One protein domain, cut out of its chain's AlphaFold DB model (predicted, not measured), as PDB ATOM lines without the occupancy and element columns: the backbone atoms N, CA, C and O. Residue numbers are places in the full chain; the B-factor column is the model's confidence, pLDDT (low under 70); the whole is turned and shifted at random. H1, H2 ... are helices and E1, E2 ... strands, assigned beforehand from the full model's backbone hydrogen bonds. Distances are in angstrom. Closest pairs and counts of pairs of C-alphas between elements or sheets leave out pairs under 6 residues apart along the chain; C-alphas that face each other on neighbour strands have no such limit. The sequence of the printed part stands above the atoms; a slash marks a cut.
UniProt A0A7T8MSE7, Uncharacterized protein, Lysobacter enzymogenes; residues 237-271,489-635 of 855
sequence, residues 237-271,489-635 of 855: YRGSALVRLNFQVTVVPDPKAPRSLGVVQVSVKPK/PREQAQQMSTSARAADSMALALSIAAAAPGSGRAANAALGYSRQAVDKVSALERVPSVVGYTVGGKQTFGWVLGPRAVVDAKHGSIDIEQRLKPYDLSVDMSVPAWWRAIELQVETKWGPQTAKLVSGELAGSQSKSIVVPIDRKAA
ATOM      1  N   TYR A 237     216.274 287.837 183.944       85.19
ATOM      2  CA  TYR A 237     216.954 288.357 185.110       85.19
ATOM      3  C   TYR A 237     218.346 287.734 185.239       85.19
ATOM      4  O   TYR A 237     218.499 286.507 185.260       85.19
ATOM      5  N   ARG A 238     219.354 288.605 185.379       85.81
ATOM      6  CA  ARG A 238     220.777 288.251 185.522       85.81
ATOM      7  C   ARG A 238     221.342 287.450 184.344       85.81
ATOM      8  O   ARG A 238     222.074 286.490 184.553       85.81
ATOM      9  N   GLY A 239     220.991 287.840 183.118       85.56
ATOM     10  CA  GLY A 239     221.605 287.254 181.924       85.56
ATOM     11  C   GLY A 239     221.217 285.805 181.735       85.56
ATOM     12  O   GLY A 239     222.048 284.986 181.357       85.56
ATOM     13  N   SER A 240     219.974 285.478 182.073       92.56
ATOM     14  CA  SER A 240     219.437 284.159 181.785       92.56
ATOM     15  C   SER A 240     218.805 284.169 180.392       92.56
ATOM     16  O   SER A 240     218.200 285.159 179.986       92.56
ATOM     17  N   ALA A 241     218.957 283.070 179.664       93.44
ATOM     18  CA  ALA A 241     218.296 282.815 178.398       93.44
ATOM     19  C   ALA A 241     217.090 281.903 178.644       93.44
ATOM     20  O   ALA A 241     217.221 280.826 179.233       93.44
ATOM     21  N   LEU A 242     215.908 282.333 178.204       95.12
ATOM     22  CA  LEU A 242     214.702 281.509 178.227       95.12
ATOM     23  C   LEU A 242     214.792 280.418 177.155       95.12
ATOM     24  O   LEU A 242     215.009 280.709 175.980       95.12
ATOM     25  N   VAL A 243     214.568 279.172 177.559       96.31
ATOM     26  CA  VAL A 243     214.511 278.013 176.668       96.31
ATOM     27  C   VAL A 243     213.294 277.158 176.996       96.31
ATOM     28  O   VAL A 243     212.894 277.036 178.158       96.31
ATOM     29  N   ARG A 244     212.727 276.524 175.969       96.88
ATOM     30  CA  ARG A 244     211.700 275.489 176.120       96.88
ATOM     31  C   ARG A 244     212.227 274.184 175.559       96.88
ATOM     32  O   ARG A 244     212.739 274.144 174.440       96.88
ATOM     33  N   LEU A 245     212.080 273.120 176.334       97.75
ATOM     34  CA  LEU A 245     212.442 271.771 175.925       97.75
ATOM     35  C   LEU A 245     211.176 270.934 175.811       97.75
ATOM     36  O   LEU A 245     210.450 270.808 176.794       97.75
ATOM     37  N   ASN A 246     210.944 270.335 174.644       97.56
ATOM     38  CA  ASN A 246     209.831 269.411 174.429       97.56
ATOM     39  C   ASN A 246     210.343 267.976 174.290       97.56
ATOM     40  O   ASN A 246     211.130 267.683 173.392       97.56
ATOM     41  N   PHE A 247     209.861 267.082 175.142       97.56
ATOM     42  CA  PHE A 247     210.187 265.663 175.181       97.56
ATOM     43  C   PHE A 247     209.008 264.838 174.673       97.56
ATOM     44  O   PHE A 247     207.859 265.112 175.010       97.56
ATOM     45  N   GLN A 248     209.303 263.773 173.933       97.50
ATOM     46  CA  GLN A 248     208.339 262.727 173.631       97.50
ATOM     47  C   GLN A 248     208.649 261.519 174.516       97.50
ATOM     48  O   GLN A 248     209.697 260.880 174.387       97.50
ATOM     49  N   VAL A 249     207.744 261.208 175.441       96.69
ATOM     50  CA  VAL A 249     207.907 260.108 176.398       96.69
ATOM     51  C   VAL A 249     206.962 258.976 176.048       96.69
ATOM     52  O   VAL A 249     205.749 259.151 176.052       96.69
ATOM     53  N   THR A 250     207.507 257.796 175.770       96.94
ATOM     54  CA  THR A 250     206.717 256.589 175.510       96.94
ATOM     55  C   THR A 250     206.746 255.676 176.721       96.94
ATOM     56  O   THR A 250     207.811 255.253 177.173       96.94
ATOM     57  N   VAL A 251     205.560 255.354 177.233       95.06
ATOM     58  CA  VAL A 251     205.390 254.460 178.381       95.06
ATOM     59  C   VAL A 251     205.039 253.064 177.889       95.06
ATOM     60  O   VAL A 251     204.028 252.890 177.217       95.06
ATOM     61  N   VAL A 252     205.853 252.073 178.248       95.12
ATOM     62  CA  VAL A 252     205.604 250.647 178.008       95.12
ATOM     63  C   VAL A 252     205.439 249.965 179.372       95.12
ATOM     64  O   VAL A 252     206.439 249.660 180.028       95.12
ATOM     65  N   PRO A 253     204.201 249.785 179.860       91.88
ATOM     66  CA  PRO A 253     203.968 249.206 181.180       91.88
ATOM     67  C   PRO A 253     204.308 247.713 181.218       91.88
ATOM     68  O   PRO A 253     204.155 247.006 180.221       91.88
ATOM     69  N   ASP A 254     204.723 247.223 182.388       89.62
ATOM     70  CA  ASP A 254     204.814 245.781 182.632       89.62
ATOM     71  C   ASP A 254     203.385 245.206 182.724       89.62
ATOM     72  O   ASP A 254     202.596 245.680 183.552       89.62
ATOM     73  N   PRO A 255     203.024 244.182 181.926       89.25
ATOM     74  CA  PRO A 255     201.701 243.558 181.994       89.25
ATOM     75  C   PRO A 255     201.367 242.966 183.374       89.25
ATOM     76  O   PRO A 255     200.196 242.747 183.673       89.25
ATOM     77  N   LYS A 256     202.366 242.708 184.229       88.75
ATOM     78  CA  LYS A 256     202.180 242.222 185.605       88.75
ATOM     79  C   LYS A 256     201.845 243.329 186.604       88.75
ATOM     80  O   LYS A 256     201.374 243.014 187.693       88.75
ATOM     81  N   ALA A 257     202.085 244.595 186.262       86.38
ATOM     82  CA  ALA A 257     201.823 245.737 187.137       86.38
ATOM     83  C   ALA A 257     201.213 246.932 186.383       86.38
ATOM     84  O   ALA A 257     201.755 248.042 186.439       86.38
ATOM     85  N   PRO A 258     200.061 246.741 185.711       86.00
ATOM     86  CA  PRO A 258     199.450 247.761 184.860       86.00
ATOM     87  C   PRO A 258     199.032 249.023 185.628       86.00
ATOM     88  O   PRO A 258     198.842 250.070 185.027       86.00
ATOM     89  N   ARG A 259     198.908 248.967 186.957       88.12
ATOM     90  CA  ARG A 259     198.502 250.098 187.811       88.12
ATOM     91  C   ARG A 259     199.663 250.976 188.282       88.12
ATOM     92  O   ARG A 259     199.432 251.989 188.940       88.12
ATOM     93  N   SER A 260     200.901 250.604 187.958       88.06
ATOM     94  CA  SER A 260     202.087 251.310 188.439       88.06
ATOM     95  C   SER A 260     202.189 252.724 187.866       88.06
ATOM     96  O   SER A 260     201.957 252.954 186.679       88.06
ATOM     97  N   LEU A 261     202.607 253.670 188.708       91.31
ATOM     98  CA  LEU A 261     202.975 255.017 188.274       91.31
ATOM     99  C   LEU A 261     204.334 254.981 187.580       91.31
ATOM    100  O   LEU A 261     205.273 254.378 188.101       91.31
ATOM    101  N   GLY A 262     204.450 255.646 186.437       93.06
ATOM    102  CA  GLY A 262     205.738 255.936 185.820       93.06
ATOM    103  C   GLY A 262     206.216 257.314 186.253       93.06
ATOM    104  O   GLY A 262     205.405 258.217 186.426       93.06
ATOM    105  N   VAL A 263     207.516 257.508 186.427       94.81
ATOM    106  CA  VAL A 263     208.096 258.826 186.683       94.81
ATOM    107  C   VAL A 263     209.274 259.057 185.764       94.81
ATOM    108  O   VAL A 263     210.111 258.174 185.581       94.81
ATOM    109  N   VAL A 264     209.328 260.271 185.228       96.56
ATOM    110  CA  VAL A 264     210.493 260.847 184.563       96.56
ATOM    111  C   VAL A 264     210.939 262.036 185.402       96.56
ATOM    112  O   VAL A 264     210.128 262.902 185.709       96.56
ATOM    113  N   GLN A 265     212.206 262.087 185.782       96.94
ATOM    114  CA  GLN A 265     212.820 263.217 186.467       96.94
ATOM    115  C   GLN A 265     214.026 263.672 185.663       96.94
ATOM    116  O   GLN A 265     214.751 262.854 185.112       96.94
ATOM    117  N   VAL A 266     214.249 264.973 185.591       97.38
ATOM    118  CA  VAL A 266     215.342 265.573 184.842       97.38
ATOM    119  C   VAL A 266     216.075 266.541 185.756       97.38
ATOM    120  O   VAL A 266     215.478 267.478 186.286       97.38
ATOM    121  N   SER A 267     217.373 266.316 185.946       96.69
ATOM    122  CA  SER A 267     218.277 267.278 186.581       96.69
ATOM    123  C   SER A 267     219.050 268.033 185.508       96.69
ATOM    124  O   SER A 267     219.649 267.421 184.625       96.69
ATOM    125  N   VAL A 268     219.041 269.361 185.592       96.44
ATOM    126  CA  VAL A 268     219.773 270.245 184.680       96.44
ATOM    127  C   VAL A 268     221.128 270.575 185.289       96.44
ATOM    128  O   VAL A 268     221.209 270.945 186.459       96.44
ATOM    129  N   LYS A 269     222.191 270.437 184.499       94.12
ATOM    130  CA  LYS A 269     223.567 270.780 184.870       94.12
ATOM    131  C   LYS A 269     224.244 271.536 183.721       94.12
ATOM    132  O   LYS A 269     223.853 271.349 182.568       94.12
ATOM    133  N   PRO A 270     225.259 272.375 183.989       93.00
ATOM    134  CA  PRO A 270     226.112 272.882 182.919       93.00
ATOM    135  C   PRO A 270     226.854 271.718 182.250       93.00
ATOM    136  O   PRO A 270     227.320 270.807 182.935       93.00
ATOM    137  N   LYS A 271     226.987 271.739 180.918       91.44
ATOM    138  CA  LYS A 271     227.828 270.764 180.208       91.44
ATOM    139  C   LYS A 271     229.311 271.104 180.398       91.44
ATOM    140  O   LYS A 271     229.727 272.216 180.085       91.44
ATOM    141  N   PRO A 489     202.591 269.115 180.445       87.50
ATOM    142  CA  PRO A 489     201.340 269.688 180.934       87.50
ATOM    143  C   PRO A 489     201.326 269.762 182.472       87.50
ATOM    144  O   PRO A 489     201.783 268.832 183.137       87.50
ATOM    145  N   ARG A 490     200.746 270.833 183.038       69.38
ATOM    146  CA  ARG A 490     200.555 270.945 184.500       69.38
ATOM    147  C   ARG A 490     199.702 269.790 185.021       69.38
ATOM    148  O   ARG A 490     200.082 269.106 185.965       69.38
ATOM    149  N   GLU A 491     198.588 269.548 184.337       70.25
ATOM    150  CA  GLU A 491     197.712 268.404 184.542       70.25
ATOM    151  C   GLU A 491     197.028 268.055 183.216       70.25
ATOM    152  O   GLU A 491     196.378 268.896 182.594       70.25
ATOM    153  N   GLN A 492     197.170 266.808 182.769       64.38
ATOM    154  CA  GLN A 492     196.310 266.250 181.724       64.38
ATOM    155  C   GLN A 492     195.333 265.275 182.364       64.38
ATOM    156  O   GLN A 492     195.610 264.078 182.484       64.38
ATOM    157  N   ALA A 493     194.182 265.792 182.770       69.50
ATOM    158  CA  ALA A 493     193.048 264.978 183.167       69.50
ATOM    159  C   ALA A 493     192.365 264.394 181.922       69.50
ATOM    160  O   ALA A 493     192.279 265.033 180.868       69.50
ATOM    161  N   GLN A 494     191.886 263.158 182.020       55.84
ATOM    162  CA  GLN A 494     191.065 262.593 180.962       55.84
ATOM    163  C   GLN A 494     189.667 263.203 181.053       55.84
ATOM    164  O   GLN A 494     188.821 262.713 181.793       55.84
ATOM    165  N   GLN A 495     189.411 264.247 180.269       47.62
ATOM    166  CA  GLN A 495     188.050 264.727 180.056       47.62
ATOM    167  C   GLN A 495     187.312 263.682 179.218       47.62
ATOM    168  O   GLN A 495     187.495 263.576 178.005       47.62
ATOM    169  N   MET A 496     186.534 262.830 179.877       49.50
ATOM    170  CA  MET A 496     185.504 262.076 179.178       49.50
ATOM    171  C   MET A 496     184.321 263.020 178.999       49.50
ATOM    172  O   MET A 496     183.981 263.728 179.934       49.50
ATOM    173  N   SER A 497     183.704 263.053 177.815       46.59
ATOM    174  CA  SER A 497     182.450 263.787 177.620       46.59
ATOM    175  C   SER A 497     181.409 263.234 178.604       46.59
ATOM    176  O   SER A 497     180.802 262.181 178.385       46.59
ATOM    177  N   THR A 498     181.253 263.919 179.736       49.78
ATOM    178  CA  THR A 498     180.289 263.618 180.795       49.78
ATOM    179  C   THR A 498     178.872 263.698 180.249       49.78
ATOM    180  O   THR A 498     178.010 262.923 180.653       49.78
ATOM    181  N   SER A 499     178.663 264.550 179.246       47.22
ATOM    182  CA  SER A 499     177.396 264.776 178.563       47.22
ATOM    183  C   SER A 499     176.957 263.657 177.613       47.22
ATOM    184  O   SER A 499     175.786 263.603 177.265       47.22
ATOM    185  N   ALA A 500     177.817 262.728 177.196       46.22
ATOM    186  CA  ALA A 500     177.344 261.530 176.489       46.22
ATOM    187  C   ALA A 500     176.952 260.428 177.488       46.22
ATOM    188  O   ALA A 500     175.884 259.831 177.407       46.22
ATOM    189  N   ARG A 501     177.791 260.206 178.505       51.03
ATOM    190  CA  ARG A 501     177.614 259.086 179.439       51.03
ATOM    191  C   ARG A 501     176.593 259.346 180.536       51.03
ATOM    192  O   ARG A 501     175.951 258.398 180.976       51.03
ATOM    193  N   ALA A 502     176.426 260.587 180.991       51.62
ATOM    194  CA  ALA A 502     175.358 260.935 181.926       51.62
ATOM    195  C   ALA A 502     173.979 260.745 181.276       51.62
ATOM    196  O   ALA A 502     173.076 260.262 181.955       51.62
ATOM    197  N   ALA A 503     173.843 261.018 179.971       53.44
ATOM    198  CA  ALA A 503     172.631 260.755 179.190       53.44
ATOM    199  C   ALA A 503     172.351 259.261 179.143       53.44
ATOM    200  O   ALA A 503     171.266 258.857 179.536       53.44
ATOM    201  N   ASP A 504     173.336 258.446 178.766       54.72
ATOM    202  CA  ASP A 504     173.166 256.990 178.720       54.72
ATOM    203  C   ASP A 504     172.845 256.413 180.113       54.72
ATOM    204  O   ASP A 504     172.007 255.524 180.263       54.72
ATOM    205  N   SER A 505     173.461 256.962 181.166       53.06
ATOM    206  CA  SER A 505     173.234 256.547 182.558       53.06
ATOM    207  C   SER A 505     171.857 256.961 183.078       53.06
ATOM    208  O   SER A 505     171.221 256.189 183.795       53.06
ATOM    209  N   MET A 506     171.394 258.170 182.746       55.47
ATOM    210  CA  MET A 506     170.053 258.649 183.088       55.47
ATOM    211  C   MET A 506     168.986 257.935 182.269       55.47
ATOM    212  O   MET A 506     167.976 257.555 182.843       55.47
ATOM    213  N   ALA A 507     169.204 257.708 180.974       56.78
ATOM    214  CA  ALA A 507     168.309 256.929 180.122       56.78
ATOM    215  C   ALA A 507     168.135 255.512 180.684       56.78
ATOM    216  O   ALA A 507     167.012 255.046 180.868       56.78
ATOM    217  N   LEU A 508     169.232 254.871 181.098       62.38
ATOM    218  CA  LEU A 508     169.188 253.571 181.766       62.38
ATOM    219  C   LEU A 508     168.514 253.630 183.147       62.38
ATOM    220  O   LEU A 508     167.716 252.763 183.491       62.38
ATOM    221  N   ALA A 509     168.794 254.651 183.959       53.62
ATOM    222  CA  ALA A 509     168.133 254.819 185.253       53.62
ATOM    223  C   ALA A 509     166.615 255.031 185.086       53.62
ATOM    224  O   ALA A 509     165.817 254.443 185.815       53.62
ATOM    225  N   LEU A 510     166.210 255.824 184.095       53.75
ATOM    226  CA  LEU A 510     164.814 256.074 183.755       53.75
ATOM    227  C   LEU A 510     164.136 254.818 183.202       53.75
ATOM    228  O   LEU A 510     162.998 254.549 183.577       53.75
ATOM    229  N   SER A 511     164.827 254.006 182.398       57.25
ATOM    230  CA  SER A 511     164.282 252.738 181.902       57.25
ATOM    231  C   SER A 511     164.107 251.700 183.022       57.25
ATOM    232  O   SER A 511     163.090 251.006 183.056       57.25
ATOM    233  N   ILE A 512     165.014 251.661 184.009       54.78
ATOM    234  CA  ILE A 512     164.873 250.841 185.226       54.78
ATOM    235  C   ILE A 512     163.686 251.315 186.076       54.78
ATOM    236  O   ILE A 512     162.896 250.493 186.547       54.78
ATOM    237  N   ALA A 513     163.529 252.630 186.259       54.25
ATOM    238  CA  ALA A 513     162.391 253.194 186.986       54.25
ATOM    239  C   ALA A 513     161.056 252.899 186.275       54.25
ATOM    240  O   ALA A 513     160.062 252.583 186.931       54.25
ATOM    241  N   ALA A 514     161.047 252.940 184.941       55.44
ATOM    242  CA  ALA A 514     159.874 252.684 184.113       55.44
ATOM    243  C   ALA A 514     159.472 251.207 184.030       55.44
ATOM    244  O   ALA A 514     158.300 250.904 183.821       55.44
ATOM    245  N   ALA A 515     160.411 250.275 184.203       62.72
ATOM    246  CA  ALA A 515     160.117 248.844 184.199       62.72
ATOM    247  C   ALA A 515     159.364 248.372 185.462       62.72
ATOM    248  O   ALA A 515     158.778 247.291 185.454       62.72
ATOM    249  N   ALA A 516     159.353 249.164 186.544       55.62
ATOM    250  CA  ALA A 516     158.682 248.816 187.800       55.62
ATOM    251  C   ALA A 516     158.057 250.041 188.518       55.62
ATOM    252  O   ALA A 516     158.408 250.337 189.667       55.62
ATOM    253  N   PRO A 517     157.082 250.727 187.887       50.84
ATOM    254  CA  PRO A 517     156.569 252.029 188.329       50.84
ATOM    255  C   PRO A 517     155.805 251.987 189.666       50.84
ATOM    256  O   PRO A 517     155.671 253.006 190.336       50.84
ATOM    257  N   GLY A 518     155.328 250.810 190.090       57.69
ATOM    258  CA  GLY A 518     154.539 250.636 191.317       57.69
ATOM    259  C   GLY A 518     155.347 250.432 192.603       57.69
ATOM    260  O   GLY A 518     154.762 250.360 193.681       57.69
ATOM    261  N   SER A 519     156.677 250.320 192.532       52.59
ATOM    262  CA  SER A 519     157.508 250.112 193.722       52.59
ATOM    263  C   SER A 519     158.454 251.293 193.925       52.59
ATOM    264  O   SER A 519     159.350 251.531 193.120       52.59
ATOM    265  N   GLY A 520     158.337 252.011 195.048       55.81
ATOM    266  CA  GLY A 520     159.308 253.057 195.428       55.81
ATOM    267  C   GLY A 520     160.764 252.554 195.516       55.81
ATOM    268  O   GLY A 520     161.703 253.341 195.588       55.81
ATOM    269  N   ARG A 521     160.970 251.231 195.457       56.22
ATOM    270  CA  ARG A 521     162.275 250.572 195.349       56.22
ATOM    271  C   ARG A 521     162.940 250.776 193.983       56.22
ATOM    272  O   ARG A 521     164.156 250.922 193.955       56.22
ATOM    273  N   ALA A 522     162.183 250.845 192.886       51.81
ATOM    274  CA  ALA A 522     162.730 251.047 191.540       51.81
ATOM    275  C   ALA A 522     163.241 252.481 191.331       51.81
ATOM    276  O   ALA A 522     164.329 252.671 190.798       51.81
ATOM    277  N   ALA A 523     162.519 253.483 191.846       54.25
ATOM    278  CA  ALA A 523     162.967 254.877 191.836       54.25
ATOM    279  C   ALA A 523     164.238 255.081 192.683       54.25
ATOM    280  O   ALA A 523     165.184 255.730 192.240       54.25
ATOM    281  N   ASN A 524     164.307 254.462 193.868       62.06
ATOM    282  CA  ASN A 524     165.514 254.496 194.698       62.06
ATOM    283  C   ASN A 524     166.692 253.742 194.061       62.06
ATOM    284  O   ASN A 524     167.827 254.202 194.162       62.06
ATOM    285  N   ALA A 525     166.443 252.621 193.373       62.06
ATOM    286  CA  ALA A 525     167.473 251.895 192.629       62.06
ATOM    287  C   ALA A 525     167.989 252.699 191.423       62.06
ATOM    288  O   ALA A 525     169.196 252.770 191.217       62.06
ATOM    289  N   ALA A 526     167.100 253.361 190.679       57.97
ATOM    290  CA  ALA A 526     167.443 254.234 189.558       57.97
ATOM    291  C   ALA A 526     168.253 255.463 189.999       57.97
ATOM    292  O   ALA A 526     169.297 255.760 189.421       57.97
ATOM    293  N   LEU A 527     167.823 256.146 191.066       65.12
ATOM    294  CA  LEU A 527     168.559 257.278 191.641       65.12
ATOM    295  C   LEU A 527     169.901 256.839 192.240       65.12
ATOM    296  O   LEU A 527     170.899 257.538 192.081       65.12
ATOM    297  N   GLY A 528     169.947 255.675 192.894       67.19
ATOM    298  CA  GLY A 528     171.183 255.080 193.399       67.19
ATOM    299  C   GLY A 528     172.163 254.739 192.276       67.19
ATOM    300  O   GLY A 528     173.340 255.077 192.376       67.19
ATOM    301  N   TYR A 529     171.677 254.144 191.184       66.75
ATOM    302  CA  TYR A 529     172.478 253.820 190.004       66.75
ATOM    303  C   TYR A 529     172.984 255.079 189.295       66.75
ATOM    304  O   TYR A 529     174.166 255.162 188.979       66.75
ATOM    305  N   SER A 530     172.124 256.087 189.108       61.97
ATOM    306  CA  SER A 530     172.499 257.370 188.507       61.97
ATOM    307  C   SER A 530     173.565 258.088 189.334       61.97
ATOM    308  O   SER A 530     174.601 258.447 188.782       61.97
ATOM    309  N   ARG A 531     173.386 258.214 190.658       69.69
ATOM    310  CA  ARG A 531     174.408 258.802 191.542       69.69
ATOM    311  C   ARG A 531     175.709 258.016 191.492       69.69
ATOM    312  O   ARG A 531     176.759 258.605 191.299       69.69
ATOM    313  N   GLN A 532     175.647 256.687 191.567       69.56
ATOM    314  CA  GLN A 532     176.847 255.858 191.509       69.56
ATOM    315  C   GLN A 532     177.553 255.940 190.144       69.56
ATOM    316  O   GLN A 532     178.780 255.879 190.093       69.56
ATOM    317  N   ALA A 533     176.812 256.069 189.042       65.12
ATOM    318  CA  ALA A 533     177.367 256.257 187.706       65.12
ATOM    319  C   ALA A 533     178.008 257.643 187.558       65.12
ATOM    320  O   ALA A 533     179.139 257.729 187.087       65.12
ATOM    321  N   VAL A 534     177.346 258.704 188.029       66.75
ATOM    322  CA  VAL A 534     177.875 260.078 188.033       66.75
ATOM    323  C   VAL A 534     179.108 260.192 188.931       66.75
ATOM    324  O   VAL A 534     180.122 260.717 188.486       66.75
ATOM    325  N   ASP A 535     179.080 259.622 190.137       66.06
ATOM    326  CA  ASP A 535     180.220 259.608 191.062       66.06
ATOM    327  C   ASP A 535     181.406 258.834 190.472       66.06
ATOM    328  O   ASP A 535     182.551 259.274 190.573       66.06
ATOM    329  N   LYS A 536     181.149 257.699 189.804       67.06
ATOM    330  CA  LYS A 536     182.187 256.947 189.083       67.06
ATOM    331  C   LYS A 536     182.754 257.766 187.931       67.06
ATOM    332  O   LYS A 536     183.966 257.847 187.811       67.06
ATOM    333  N   VAL A 537     181.919 258.385 187.101       65.75
ATOM    334  CA  VAL A 537     182.382 259.206 185.974       65.75
ATOM    335  C   VAL A 537     183.183 260.411 186.472       65.75
ATOM    336  O   VAL A 537     184.283 260.635 185.978       65.75
ATOM    337  N   SER A 538     182.713 261.105 187.508       64.00
ATOM    338  CA  SER A 538     183.428 262.232 188.115       64.00
ATOM    339  C   SER A 538     184.761 261.805 188.744       64.00
ATOM    340  O   SER A 538     185.766 262.505 188.622       64.00
ATOM    341  N   ALA A 539     184.819 260.621 189.364       63.38
ATOM    342  CA  ALA A 539     186.071 260.059 189.866       63.38
ATOM    343  C   ALA A 539     187.047 259.682 188.734       63.38
ATOM    344  O   ALA A 539     188.255 259.819 188.911       63.38
ATOM    345  N   LEU A 540     186.546 259.243 187.572       63.84
ATOM    346  CA  LEU A 540     187.370 258.921 186.400       63.84
ATOM    347  C   LEU A 540     187.882 260.160 185.666       63.84
ATOM    348  O   LEU A 540     188.999 260.131 185.155       63.84
ATOM    349  N   GLU A 541     187.099 261.240 185.635       62.00
ATOM    350  CA  GLU A 541     187.533 262.532 185.091       62.00
ATOM    351  C   GLU A 541     188.726 263.103 185.862       62.00
ATOM    352  O   GLU A 541     189.543 263.819 185.292       62.00
ATOM    353  N   ARG A 542     188.860 262.755 187.145       65.56
ATOM    354  CA  ARG A 542     189.910 263.260 188.038       65.56
ATOM    355  C   ARG A 542     191.135 262.362 188.141       65.56
ATOM    356  O   ARG A 542     191.932 262.565 189.050       65.56
ATOM    357  N   VAL A 543     191.300 261.360 187.276       69.44
ATOM    358  CA  VAL A 543     192.556 260.596 187.241       69.44
ATOM    359  C   VAL A 543     193.543 261.359 186.354       69.44
ATOM    360  O   VAL A 543     193.410 261.309 185.125       69.44
ATOM    361  N   PRO A 544     194.519 262.092 186.930       71.88
ATOM    362  CA  PRO A 544     195.493 262.800 186.124       71.88
ATOM    363  C   PRO A 544     196.356 261.773 185.393       71.88
ATOM    364  O   PRO A 544     196.969 260.894 185.997       71.88
ATOM    365  N   SER A 545     196.400 261.874 184.067       85.31
ATOM    366  CA  SER A 545     197.246 260.998 183.254       85.31
ATOM    367  C   SER A 545     198.711 261.428 183.293       85.31
ATOM    368  O   SER A 545     199.601 260.585 183.218       85.31
ATOM    369  N   VAL A 546     198.959 262.728 183.451       91.94
ATOM    370  CA  VAL A 546     200.291 263.316 183.608       91.94
ATOM    371  C   VAL A 546     200.205 264.492 184.568       91.94
ATOM    372  O   VAL A 546     199.316 265.333 184.414       91.94
ATOM    373  N   VAL A 547     201.143 264.559 185.512       92.12
ATOM    374  CA  VAL A 547     201.349 265.707 186.403       92.12
ATOM    375  C   VAL A 547     202.807 266.140 186.325       92.12
ATOM    376  O   VAL A 547     203.697 265.349 186.648       92.12
ATOM    377  N   GLY A 548     203.053 267.376 185.897       93.31
ATOM    378  CA  GLY A 548     204.373 268.004 185.966       93.31
ATOM    379  C   GLY A 548     204.706 268.452 187.392       93.31
ATOM    380  O   GLY A 548     203.832 268.920 188.119       93.31
ATOM    381  N   TYR A 549     205.963 268.323 187.810       94.06
ATOM    382  CA  TYR A 549     206.426 268.793 189.117       94.06
ATOM    383  C   TYR A 549     207.836 269.385 189.055       94.06
ATOM    384  O   TYR A 549     208.624 269.094 188.153       94.06
ATOM    385  N   THR A 550     208.161 270.205 190.051       94.94
ATOM    386  CA  THR A 550     209.498 270.761 190.286       94.94
ATOM    387  C   THR A 550     209.949 270.444 191.706       94.94
ATOM    388  O   THR A 550     209.127 270.250 192.605       94.94
ATOM    389  N   VAL A 551     211.263 270.371 191.920       93.88
ATOM    390  CA  VAL A 551     211.845 270.157 193.250       93.88
ATOM    391  C   VAL A 551     212.411 271.480 193.756       93.88
ATOM    392  O   VAL A 551     213.392 271.994 193.220       93.88
ATOM    393  N   GLY A 552     211.785 272.045 194.791       89.19
ATOM    394  CA  GLY A 552     212.165 273.344 195.350       89.19
ATOM    395  C   GLY A 552     213.640 273.407 195.765       89.19
ATOM    396  O   GLY A 552     214.158 272.492 196.401       89.19
ATOM    397  N   GLY A 553     214.323 274.492 195.386       88.69
ATOM    398  CA  GLY A 553     215.746 274.707 195.685       88.69
ATOM    399  C   GLY A 553     216.719 273.855 194.861       88.69
ATOM    400  O   GLY A 553     217.928 273.972 195.055       88.69
ATOM    401  N   LYS A 554     216.230 273.018 193.937       92.06
ATOM    402  CA  LYS A 554     217.055 272.205 193.035       92.06
ATOM    403  C   LYS A 554     216.766 272.551 191.577       92.06
ATOM    404  O   LYS A 554     215.672 272.975 191.222       92.06
ATOM    405  N   GLN A 555     217.744 272.311 190.710       94.69
ATOM    406  CA  GLN A 555     217.599 272.434 189.255       94.69
ATOM    407  C   GLN A 555     216.994 271.141 188.682       94.69
ATOM    408  O   GLN A 555     217.581 270.484 187.821       94.69
ATOM    409  N   THR A 556     215.851 270.724 189.239       96.00
ATOM    410  CA  THR A 556     215.222 269.429 188.961       96.00
ATOM    411  C   THR A 556     213.722 269.587 188.735       96.00
ATOM    412  O   THR A 556     213.020 270.213 189.531       96.00
ATOM    413  N   PHE A 557     213.231 268.975 187.663       96.62
ATOM    414  CA  PHE A 557     211.811 268.867 187.329       96.62
ATOM    415  C   PHE A 557     211.476 267.444 186.899       96.62
ATOM    416  O   PHE A 557     212.364 266.615 186.723       96.62
ATOM    417  N   GLY A 558     210.199 267.144 186.718       96.44
ATOM    418  CA  GLY A 558     209.791 265.848 186.210       96.44
ATOM    419  C   GLY A 558     208.302 265.744 185.952       96.44
ATOM    420  O   GLY A 558     207.552 266.706 186.096       96.44
ATOM    421  N   TRP A 559     207.882 264.538 185.594       96.44
ATOM    422  CA  TRP A 559     206.494 264.186 185.355       96.44
ATOM    423  C   TRP A 559     206.155 262.862 186.023       96.44
ATOM    424  O   TRP A 559     206.934 261.907 185.972       96.44
ATOM    425  N   VAL A 560     204.971 262.807 186.623       94.50
ATOM    426  CA  VAL A 560     204.342 261.575 187.091       94.50
ATOM    427  C   VAL A 560     203.316 261.146 186.051       94.50
ATOM    428  O   VAL A 560     202.400 261.896 185.727       94.50
ATOM    429  N   LEU A 561     203.489 259.941 185.521       94.38
ATOM    430  CA  LEU A 561     202.666 259.312 184.496       94.38
ATOM    431  C   LEU A 561     201.701 258.350 185.192       94.38
ATOM    432  O   LEU A 561     202.102 257.304 185.717       94.38
ATOM    433  N   GLY A 562     200.427 258.729 185.213       91.38
ATOM    434  CA  GLY A 562     199.350 257.988 185.855       91.38
ATOM    435  C   GLY A 562     198.706 256.952 184.928       91.38
ATOM    436  O   GLY A 562     198.646 257.168 183.712       91.38
ATOM    437  N   PRO A 563     198.222 255.818 185.467       90.00
ATOM    438  CA  PRO A 563     197.384 254.889 184.714       90.00
ATOM    439  C   PRO A 563     196.067 255.558 184.296       90.00
ATOM    440  O   PRO A 563     195.653 256.567 184.869       90.00
ATOM    441  N   ARG A 564     195.386 255.001 183.291       87.50
ATOM    442  CA  ARG A 564     194.159 255.578 182.727       87.50
ATOM    443  C   ARG A 564     192.957 254.693 183.006       87.50
ATOM    444  O   ARG A 564     193.067 253.475 183.099       87.50
ATOM    445  N   ALA A 565     191.800 255.333 183.076       84.31
ATOM    446  CA  ALA A 565     190.511 254.671 183.118       84.31
ATOM    447  C   ALA A 565     190.258 253.880 181.828       84.31
ATOM    448  O   ALA A 565     190.189 254.455 180.737       84.31
ATOM    449  N   VAL A 566     190.063 252.575 181.955       84.56
ATOM    450  CA  VAL A 566     189.739 251.672 180.855       84.56
ATOM    451  C   VAL A 566     188.477 250.904 181.197       84.56
ATOM    452  O   VAL A 566     188.323 250.392 182.297       84.56
ATOM    453  N   VAL A 567     187.560 250.806 180.239       81.62
ATOM    454  CA  VAL A 567     186.395 249.932 180.379       81.62
ATOM    455  C   VAL A 567     186.815 248.522 179.979       81.62
ATOM    456  O   VAL A 567     187.197 248.296 178.828       81.62
ATOM    457  N   ASP A 568     186.753 247.583 180.919       82.38
ATOM    458  CA  ASP A 568     186.896 246.168 180.609       82.38
ATOM    459  C   ASP A 568     185.639 245.700 179.869       82.38
ATOM    460  O   ASP A 568     184.558 245.577 180.449       82.38
ATOM    461  N   ALA A 569     185.783 245.430 178.572       81.69
ATOM    462  CA  ALA A 569     184.687 244.990 177.719       81.69
ATOM    463  C   ALA A 569     184.058 243.661 178.177       81.69
ATOM    464  O   ALA A 569     182.900 243.402 177.856       81.69
ATOM    465  N   LYS A 570     184.788 242.814 178.919       84.12
ATOM    466  CA  LYS A 570     184.286 241.503 179.364       84.12
ATOM    467  C   LYS A 570     183.398 241.599 180.596       84.12
ATOM    468  O   LYS A 570     182.469 240.809 180.740       84.12
ATOM    469  N   HIS A 571     183.702 242.529 181.494       82.25
ATOM    470  CA  HIS A 571     183.040 242.628 182.795       82.25
ATOM    471  C   HIS A 571     182.218 243.909 182.961       82.25
ATOM    472  O   HIS A 571     181.513 244.051 183.957       82.25
ATOM    473  N   GLY A 572     182.308 244.850 182.013       78.44
ATOM    474  CA  GLY A 572     181.668 246.164 182.111       78.44
ATOM    475  C   GLY A 572     182.192 247.008 183.280       78.44
ATOM    476  O   GLY A 572     181.642 248.066 183.581       78.44
ATOM    477  N   SER A 573     183.240 246.547 183.968       82.44
ATOM    478  CA  SER A 573     183.886 247.265 185.055       82.44
ATOM    479  C   SER A 573     184.893 248.259 184.501       82.44
ATOM    480  O   SER A 573     185.569 247.993 183.508       82.44
ATOM    481  N   ILE A 574     185.030 249.396 185.175       77.31
ATOM    482  CA  ILE A 574     186.131 250.307 184.897       77.31
ATOM    483  C   ILE A 574     187.357 249.820 185.667       77.31
ATOM    484  O   ILE A 574     187.311 249.718 186.893       77.31
ATOM    485  N   ASP A 575     188.428 249.526 184.942       85.44
ATOM    486  CA  ASP A 575     189.755 249.292 185.491       85.44
ATOM    487  C   ASP A 575     190.642 250.529 185.284       85.44
ATOM    488  O   ASP A 575     190.327 251.439 184.513       85.44
ATOM    489  N   ILE A 576     191.749 250.580 186.012       85.62
ATOM    490  CA  ILE A 576     192.771 251.608 185.897       85.62
ATOM    491  C   ILE A 576     194.042 250.900 185.432       85.62
ATOM    492  O   ILE A 576     194.629 250.125 186.181       85.62
ATOM    493  N   GLU A 577     194.464 251.151 184.196       89.00
ATOM    494  CA  GLU A 577     195.668 250.549 183.623       89.00
ATOM    495  C   GLU A 577     196.486 251.573 182.834       89.00
ATOM    496  O   GLU A 577     195.965 252.435 182.119       89.00
ATOM    497  N   GLN A 578     197.804 251.494 182.965       90.31
ATOM    498  CA  GLN A 578     198.737 252.091 182.031       90.31
ATOM    499  C   GLN A 578     198.630 251.351 180.703       90.31
ATOM    500  O   GLN A 578     198.569 250.123 180.651       90.31
ATOM    501  N   ARG A 579     198.653 252.113 179.614       90.69
ATOM    502  CA  ARG A 579     198.691 251.589 178.247       90.69
ATOM    503  C   ARG A 579     199.904 252.138 177.530       90.69
ATOM    504  O   ARG A 579     200.412 253.196 177.899       90.69
ATOM    505  N   LEU A 580     200.305 251.448 176.464       93.44
ATOM    506  CA  LEU A 580     201.263 251.994 175.516       93.44
ATOM    507  C   LEU A 580     200.748 253.341 175.006       93.44
ATOM    508  O   LEU A 580     199.751 253.398 174.282       93.44
ATOM    509  N   LYS A 581     201.401 254.424 175.424       91.75
ATOM    510  CA  LYS A 581     201.009 255.777 175.043       91.75
ATOM    511  C   LYS A 581     202.236 256.693 174.970       91.75
ATOM    512  O   LYS A 581     203.031 256.705 175.915       91.75
ATOM    513  N   PRO A 582     202.378 257.467 173.881       94.12
ATOM    514  CA  PRO A 582     203.288 258.597 173.840       94.12
ATOM    515  C   PRO A 582     202.671 259.818 174.541       94.12
ATOM    516  O   PRO A 582     201.474 260.095 174.408       94.12
ATOM    517  N   TYR A 583     203.500 260.553 175.271       94.75
ATOM    518  CA  TYR A 583     203.177 261.817 175.920       94.75
ATOM    519  C   TYR A 583     204.110 262.907 175.403       94.75
ATOM    520  O   TYR A 583     205.326 262.716 175.389       94.75
ATOM    521  N   ASP A 584     203.533 264.042 175.019       94.81
ATOM    522  CA  ASP A 584     204.280 265.255 174.699       94.81
ATOM    523  C   ASP A 584     204.408 266.083 175.977       94.81
ATOM    524  O   ASP A 584     203.417 266.566 176.529       94.81
ATOM    525  N   LEU A 585     205.633 266.173 176.480       95.88
ATOM    526  CA  LEU A 585     205.972 266.838 177.730       95.88
ATOM    527  C   LEU A 585     206.838 268.054 177.421       95.88
ATOM    528  O   LEU A 585     207.676 267.997 176.524       95.88
ATOM    529  N   SER A 586     206.671 269.150 178.149       96.50
ATOM    530  CA  SER A 586     207.436 270.375 177.928       96.50
ATOM    531  C   SER A 586     207.910 270.996 179.230       96.50
ATOM    532  O   SER A 586     207.346 270.770 180.298       96.50
ATOM    533  N   VAL A 587     208.971 271.786 179.159       96.88
ATOM    534  CA  VAL A 587     209.446 272.588 180.285       96.88
ATOM    535  C   VAL A 587     209.953 273.925 179.773       96.88
ATOM    536  O   VAL A 587     210.737 273.960 178.825       96.88
ATOM    537  N   ASP A 588     209.523 274.999 180.426       95.56
ATOM    538  CA  ASP A 588     210.010 276.356 180.203       95.56
ATOM    539  C   ASP A 588     210.953 276.704 181.355       95.56
ATOM    540  O   ASP A 588     210.573 276.662 182.532       95.56
ATOM    541  N   MET A 589     212.200 277.033 181.030       96.00
ATOM    542  CA  MET A 589     213.221 277.359 182.022       96.00
ATOM    543  C   MET A 589     214.113 278.506 181.552       96.00
ATOM    544  O   MET A 589     214.343 278.668 180.358       96.00
ATOM    545  N   SER A 590     214.654 279.286 182.486       95.50
ATOM    546  CA  SER A 590     215.765 280.194 182.201       95.50
ATOM    547  C   SER A 590     217.070 279.533 182.612       95.50
ATOM    548  O   SER A 590     217.209 279.083 183.751       95.50
ATOM    549  N   VAL A 591     218.039 279.519 181.711       95.69
ATOM    550  CA  VAL A 591     219.391 279.015 181.961       95.69
ATOM    551  C   VAL A 591     220.382 280.175 181.932       95.69
ATOM    552  O   VAL A 591     220.152 281.129 181.195       95.69
ATOM    553  N   PRO A 592     221.486 280.145 182.689       95.00
ATOM    554  CA  PRO A 592     222.508 281.181 182.575       95.00
ATOM    555  C   PRO A 592     223.040 281.267 181.138       95.00
ATOM    556  O   PRO A 592     223.474 280.261 180.582       95.00
ATOM    557  N   ALA A 593     223.039 282.453 180.527       92.81
ATOM    558  CA  ALA A 593     223.386 282.593 179.110       92.81
ATOM    559  C   ALA A 593     224.877 282.349 178.812       92.81
ATOM    560  O   ALA A 593     225.278 282.113 177.671       92.81
ATOM    561  N   TRP A 594     225.723 282.326 179.847       93.19
ATOM    562  CA  TRP A 594     227.106 281.876 179.716       93.19
ATOM    563  C   TRP A 594     227.229 280.353 179.529       93.19
ATOM    564  O   TRP A 594     228.317 279.867 179.230       93.19
ATOM    565  N   TRP A 595     226.154 279.568 179.626       94.44
ATOM    566  CA  TRP A 595     226.179 278.141 179.294       94.44
ATOM    567  C   TRP A 595     226.031 277.930 177.782       94.44
ATOM    568  O   TRP A 595     225.041 278.340 177.193       94.44
ATOM    569  N   ARG A 596     226.994 277.245 177.142       93.75
ATOM    570  CA  ARG A 596     226.888 276.850 175.713       93.75
ATOM    571  C   ARG A 596     226.072 275.586 175.497       93.75
ATOM    572  O   ARG A 596     225.714 275.250 174.375       93.75
ATOM    573  N   ALA A 597     225.876 274.815 176.556       95.38
ATOM    574  CA  ALA A 597     225.093 273.602 176.528       95.38
ATOM    575  C   ALA A 597     224.670 273.232 177.947       95.38
ATOM    576  O   ALA A 597     225.414 273.449 178.909       95.38
ATOM    577  N   ILE A 598     223.499 272.621 178.046       95.81
ATOM    578  CA  ILE A 598     223.015 271.976 179.263       95.81
ATOM    579  C   ILE A 598     223.163 270.468 179.139       95.81
ATOM    580  O   ILE A 598     222.930 269.883 178.082       95.81
ATOM    581  N   GLU A 599     223.547 269.844 180.240       96.88
ATOM    582  CA  GLU A 599     223.474 268.408 180.432       96.88
ATOM    583  C   GLU A 599     222.208 268.087 181.232       96.88
ATOM    584  O   GLU A 599     222.024 268.543 182.361       96.88
ATOM    585  N   LEU A 600     221.319 267.313 180.623       97.38
ATOM    586  CA  LEU A 600     220.079 266.835 181.211       97.38
ATOM    587  C   LEU A 600     220.285 265.401 181.675       97.38
ATOM    588  O   LEU A 600     220.419 264.490 180.861       97.38
ATOM    589  N   GLN A 601     220.289 265.193 182.985       96.81
ATOM    590  CA  GLN A 601     220.316 263.860 183.576       96.81
ATOM    591  C   GLN A 601     218.878 263.390 183.762       96.81
ATOM    592  O   GLN A 601     218.193 263.816 184.693       96.81
ATOM    593  N   VAL A 602     218.414 262.571 182.822       96.94
ATOM    594  CA  VAL A 602     217.059 262.028 182.777       96.94
ATOM    595  C   VAL A 602     217.035 260.698 183.512       96.94
ATOM    596  O   VAL A 602     217.656 259.732 183.079       96.94
ATOM    597  N   GLU A 603     216.289 260.639 184.602       96.12
ATOM    598  CA  GLU A 603     216.073 259.455 185.416       96.12
ATOM    599  C   GLU A 603     214.633 258.967 185.270       96.12
ATOM    600  O   GLU A 603     213.685 259.739 185.425       96.12
ATOM    601  N   THR A 604     214.445 257.676 185.001       95.19
ATOM    602  CA  THR A 604     213.110 257.066 184.950       95.19
ATOM    603  C   THR A 604     212.937 256.000 186.022       95.19
ATOM    604  O   THR A 604     213.870 255.262 186.361       95.19
ATOM    605  N   LYS A 605     211.736 255.937 186.608       93.25
ATOM    606  CA  LYS A 605     211.414 254.982 187.674       93.25
ATOM    607  C   LYS A 605     209.930 254.630 187.704       93.25
ATOM    608  O   LYS A 605     209.080 255.485 187.486       93.25
ATOM    609  N   TRP A 606     209.626 253.380 188.042       92.12
ATOM    610  CA  TRP A 606     208.264 252.909 188.300       92.12
ATOM    611  C   TRP A 606     207.955 252.875 189.794       92.12
ATOM    612  O   TRP A 606     208.842 252.604 190.601       92.12
ATOM    613  N   GLY A 607     206.704 253.159 190.156       86.06
ATOM    614  CA  GLY A 607     206.184 253.116 191.526       86.06
ATOM    615  C   GLY A 607     207.059 253.806 192.585       86.06
ATOM    616  O   GLY A 607     207.354 253.181 193.605       86.06
ATOM    617  N   PRO A 608     207.547 255.046 192.377       83.12
ATOM    618  CA  PRO A 608     208.365 255.701 193.388       83.12
ATOM    619  C   PRO A 608     207.528 256.102 194.607       83.12
ATOM    620  O   PRO A 608     206.371 256.501 194.496       83.12
ATOM    621  N   GLN A 609     208.155 256.068 195.783       84.88
ATOM    622  CA  GLN A 609     207.566 256.645 196.987       84.88
ATOM    623  C   GLN A 609     207.412 258.159 196.809       84.88
ATOM    624  O   GLN A 609     208.363 258.842 196.427       84.88
ATOM    625  N   THR A 610     206.242 258.702 197.142       83.38
ATOM    626  CA  THR A 610     205.937 260.138 197.012       83.38
ATOM    627  C   THR A 610     206.932 261.023 197.764       83.38
ATOM    628  O   THR A 610     207.383 262.028 197.226       83.38
ATOM    629  N   ALA A 611     207.366 260.608 198.957       84.88
ATOM    630  CA  ALA A 611     208.393 261.314 199.727       84.88
ATOM    631  C   ALA A 611     209.724 261.463 198.961       84.88
ATOM    632  O   ALA A 611     210.388 262.490 199.068       84.88
ATOM    633  N   LYS A 612     210.091 260.458 198.155       86.19
ATOM    634  CA  LYS A 612     211.311 260.460 197.337       86.19
ATOM    635  C   LYS A 612     211.185 261.302 196.067       86.19
ATOM    636  O   LYS A 612     212.183 261.861 195.622       86.19
ATOM    637  N   LEU A 613     209.971 261.445 195.527       84.38
ATOM    638  CA  LEU A 613     209.691 262.399 194.447       84.38
ATOM    639  C   LEU A 613     209.883 263.837 194.918       84.38
ATOM    640  O   LEU A 613     210.580 264.612 194.272       84.38
ATOM    641  N   VAL A 614     209.323 264.171 196.083       84.62
ATOM    642  CA  VAL A 614     209.427 265.522 196.653       84.62
ATOM    643  C   VAL A 614     210.875 265.873 197.000       84.62
ATOM    644  O   VAL A 614     211.281 267.019 196.839       84.62
ATOM    645  N   SER A 615     211.684 264.900 197.433       88.12
ATOM    646  CA  SER A 615     213.107 265.130 197.704       88.12
ATOM    647  C   SER A 615     213.981 265.156 196.445       88.12
ATOM    648  O   SER A 615     215.144 265.558 196.527       88.12
ATOM    649  N   GLY A 616     213.466 264.721 195.292       87.94
ATOM    650  CA  GLY A 616     214.223 264.561 194.048       87.94
ATOM    651  C   GLY A 616     215.207 263.383 194.043       87.94
ATOM    652  O   GLY A 616     216.141 263.377 193.248       87.94
ATOM    653  N   GLU A 617     215.055 262.404 194.941       89.75
ATOM    654  CA  GLU A 617     215.975 261.261 195.069       89.75
ATOM    655  C   GLU A 617     215.352 259.984 194.491       89.75
ATOM    656  O   GLU A 617     214.696 259.215 195.199       89.75
ATOM    657  N   LEU A 618     215.585 259.700 193.210       86.81
ATOM    658  CA  LEU A 618     215.097 258.472 192.576       86.81
ATOM    659  C   LEU A 618     216.151 257.358 192.613       86.81
ATOM    660  O   LEU A 618     216.707 256.969 191.596       86.81
ATOM    661  N   ALA A 619     216.403 256.778 193.790       77.31
ATOM    662  CA  ALA A 619     217.340 255.653 193.913       77.31
ATOM    663  C   ALA A 619     216.953 254.460 193.008       77.31
ATOM    664  O   ALA A 619     215.783 254.061 192.988       77.31
ATOM    665  N   GLY A 620     217.926 253.865 192.309       80.31
ATOM    666  CA  GLY A 620     217.713 252.708 191.424       80.31
ATOM    667  C   GLY A 620     216.998 253.030 190.105       80.31
ATOM    668  O   GLY A 620     216.349 252.149 189.545       80.31
ATOM    669  N   SER A 621     217.055 254.281 189.644       81.50
ATOM    670  CA  SER A 621     216.513 254.719 188.356       81.50
ATOM    671  C   SER A 621     217.413 254.322 187.178       81.50
ATOM    672  O   SER A 621     218.622 254.125 187.325       81.50
ATOM    673  N   GLN A 622     216.820 254.210 185.988       88.31
ATOM    674  CA  GLN A 622     217.589 254.218 184.744       88.31
ATOM    675  C   GLN A 622     217.947 255.669 184.423       88.31
ATOM    676  O   GLN A 622     217.048 256.502 184.330       88.31
ATOM    677  N   SER A 623     219.237 255.964 184.265       93.56
ATOM    678  CA  SER A 623     219.737 257.305 183.952       93.56
ATOM    679  C   SER A 623     220.215 257.382 182.502       93.56
ATOM    680  O   SER A 623     220.937 256.503 182.028       93.56
ATOM    681  N   LYS A 624     219.814 258.441 181.796       95.69
ATOM    682  CA  LYS A 624     220.321 258.838 180.479       95.69
ATOM    683  C   LYS A 624     220.789 260.287 180.579       95.69
ATOM    684  O   LYS A 624     220.018 261.150 180.988       95.69
ATOM    685  N   SER A 625     222.025 260.563 180.173       96.62
ATOM    686  CA  SER A 625     222.501 261.938 179.999       96.62
ATOM    687  C   SER A 625     222.220 262.401 178.569       96.62
ATOM    688  O   SER A 625     222.526 261.688 177.611       96.62
ATOM    689  N   ILE A 626     221.601 263.571 178.425       96.88
ATOM    690  CA  ILE A 626     221.310 264.206 177.139       96.88
ATOM    691  C   ILE A 626     221.933 265.593 177.144       96.88
ATOM    692  O   ILE A 626     221.679 266.398 178.034       96.88
ATOM    693  N   VAL A 627     222.730 265.895 176.127       97.19
ATOM    694  CA  VAL A 627     223.338 267.213 175.973       97.19
ATOM    695  C   VAL A 627     222.511 268.043 175.003       97.19
ATOM    696  O   VAL A 627     222.337 267.641 173.855       97.19
ATOM    697  N   VAL A 628     222.071 269.222 175.435       97.06
ATOM    698  CA  VAL A 628     221.354 270.177 174.587       97.06
ATOM    699  C   VAL A 628     222.241 271.403 174.366       97.06
ATOM    700  O   VAL A 628     222.568 272.082 175.344       97.06
ATOM    701  N   PRO A 629     222.680 271.683 173.125       96.25
ATOM    702  CA  PRO A 629     223.421 272.901 172.819       96.25
ATOM    703  C   PRO A 629     222.517 274.124 172.976       96.25
ATOM    704  O   PRO A 629     221.325 274.054 172.697       96.25
ATOM    705  N   ILE A 630     223.087 275.234 173.433       94.25
ATOM    706  CA  ILE A 630     222.396 276.508 173.613       94.25
ATOM    707  C   ILE A 630     223.163 277.560 172.832       94.25
ATOM    708  O   ILE A 630     224.312 277.877 173.149       94.25
ATOM    709  N   ASP A 631     222.511 278.081 171.800       92.19
ATOM    710  CA  ASP A 631     223.073 279.136 170.973       92.19
ATOM    711  C   ASP A 631     222.948 280.468 171.702       92.19
ATOM    712  O   ASP A 631     221.845 280.913 172.026       92.19
ATOM    713  N   ARG A 632     224.089 281.116 171.931       92.75
ATOM    714  CA  ARG A 632     224.130 282.463 172.497       92.75
ATOM    715  C   ARG A 632     223.713 283.476 171.440       92.75
ATOM    716  O   ARG A 632     224.134 283.409 170.284       92.75
ATOM    717  N   LYS A 633     222.889 284.426 171.851       93.38
ATOM    718  CA  LYS A 633     222.349 285.507 171.025       93.38
ATOM    719  C   LYS A 633     222.958 286.838 171.455       93.38
ATOM    720  O   LYS A 633     223.551 286.950 172.524       93.38
ATOM    721  N   ALA A 634     222.787 287.887 170.655       90.69
ATOM    722  CA  ALA A 634     223.338 289.194 171.015       90.69
ATOM    723  C   ALA A 634     222.757 289.745 172.325       90.69
ATOM    724  O   ALA A 634     223.489 290.294 173.145       90.69
ATOM    725  N   ALA A 635     221.469 289.492 172.571       90.38
ATOM    726  CA  ALA A 635     220.796 289.855 173.816       90.38
ATOM    727  C   ALA A 635     221.451 289.237 175.070       90.38
ATOM    728  O   ALA A 635     221.337 289.792 176.163       90.38
TER     729      ALA A 635
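AT A GLANCE: This is residues 237 to 271 and 489 to 635 of the 855 residues of an uncharacterized protein of Lysobacter enzymogenes (UniProt A0A7T8MSE7). A twisted, curled sheet of six strands, E3 to E10, has the long two-strand ribbon of E1 and E8 over one face, the two only partly face to face. The helical hairpin of H1 and H2 makes a long arm at one end, with the small strand hairpin E6 and E7 beside its base. The printed part has 182 residues, with three named helices and ten named strands in the order E1 E2 E3 H1 H2 E4 E5 E6 E7 E8 E9 H3 E10; the class is mixed, helices and strands. The large sheet runs E3, E4, E5, E2, E9, E10, and its strands are antiparallel. The whole is loose, with a radius of gyration of the C-alphas of 23.0 A, and a rod spanning 80 by 38 by 26 A.

IN THESE COORDINATES: In the large sheet, find E3 at residues 491 to 493, E4 at 544 to 550, E5 at 556 to 561, E2 at 262 to 270, 26.7 A long, E9 at 597 to 606, 29.2 A, and E10 at 622 to 629, 22.9 A, ending at C-alpha 629 (223.421, 272.901, 172.819). E1, residues 240 to 252, runs 36.5 A from C-alpha 240 (219.437, 284.159, 181.785); E8, residues 581 to 592, runs 34.1 A. H1 is residues 498 to 515, 25.2 A; H2 is residues 520 to 541, 31.5 A, beginning at C-alpha 520 (159.308, 253.057, 195.428). E6 is residues 564 to 567, E7 574 to 577 and H3 610 to 615.

HOW THE PARTS SIT: Begin between E2 and E9, where N 265 and O 603 are 2.8 A apart. In the hairpin E4 and E5, N 549 and O 558 are 2.8 A apart; between E5 and E2, N 266 and O 557 are 2.7 A apart. At the edge strands, look for N 545 of E4 and O 492 of E3, 2.8 A, and N 600 of E9 and O 626 of E10, 2.8 A. E1 and E8 are antiparallel at 160 degrees, with N 247 and O 585 at 2.7 A. E8 is near E4 and E5. H3 only grazes the large sheet, with residues 613 to 615. E5 runs on into E6 at 5 degrees; in the hairpin E6 and E7, N 566 and O 575 are 2.8 A apart. H1 and H2 touch, their closest C-alphas those of Ala 509 and Ala 526, 4.4 A, at a shallow tilt of 14 degrees, opposite ways. In H2 and H3 every O i to N i+4 pair is within hydrogen-bond range; in H1, 13 of 14 are.

THE WHOLE: The C-alphas farthest apart, of Gly 518 and Ala 634, are 81.4 A apart. Residues 272 to 488 are cut out, leaving 26.5 A between C-alphas 271 and 489. Of the links that are printed whole, none is long. Residues 515 to 520 stand free. The mean pLDDT of the printed part is 81.7; residue 490 and residues 492 to 543 are under 70.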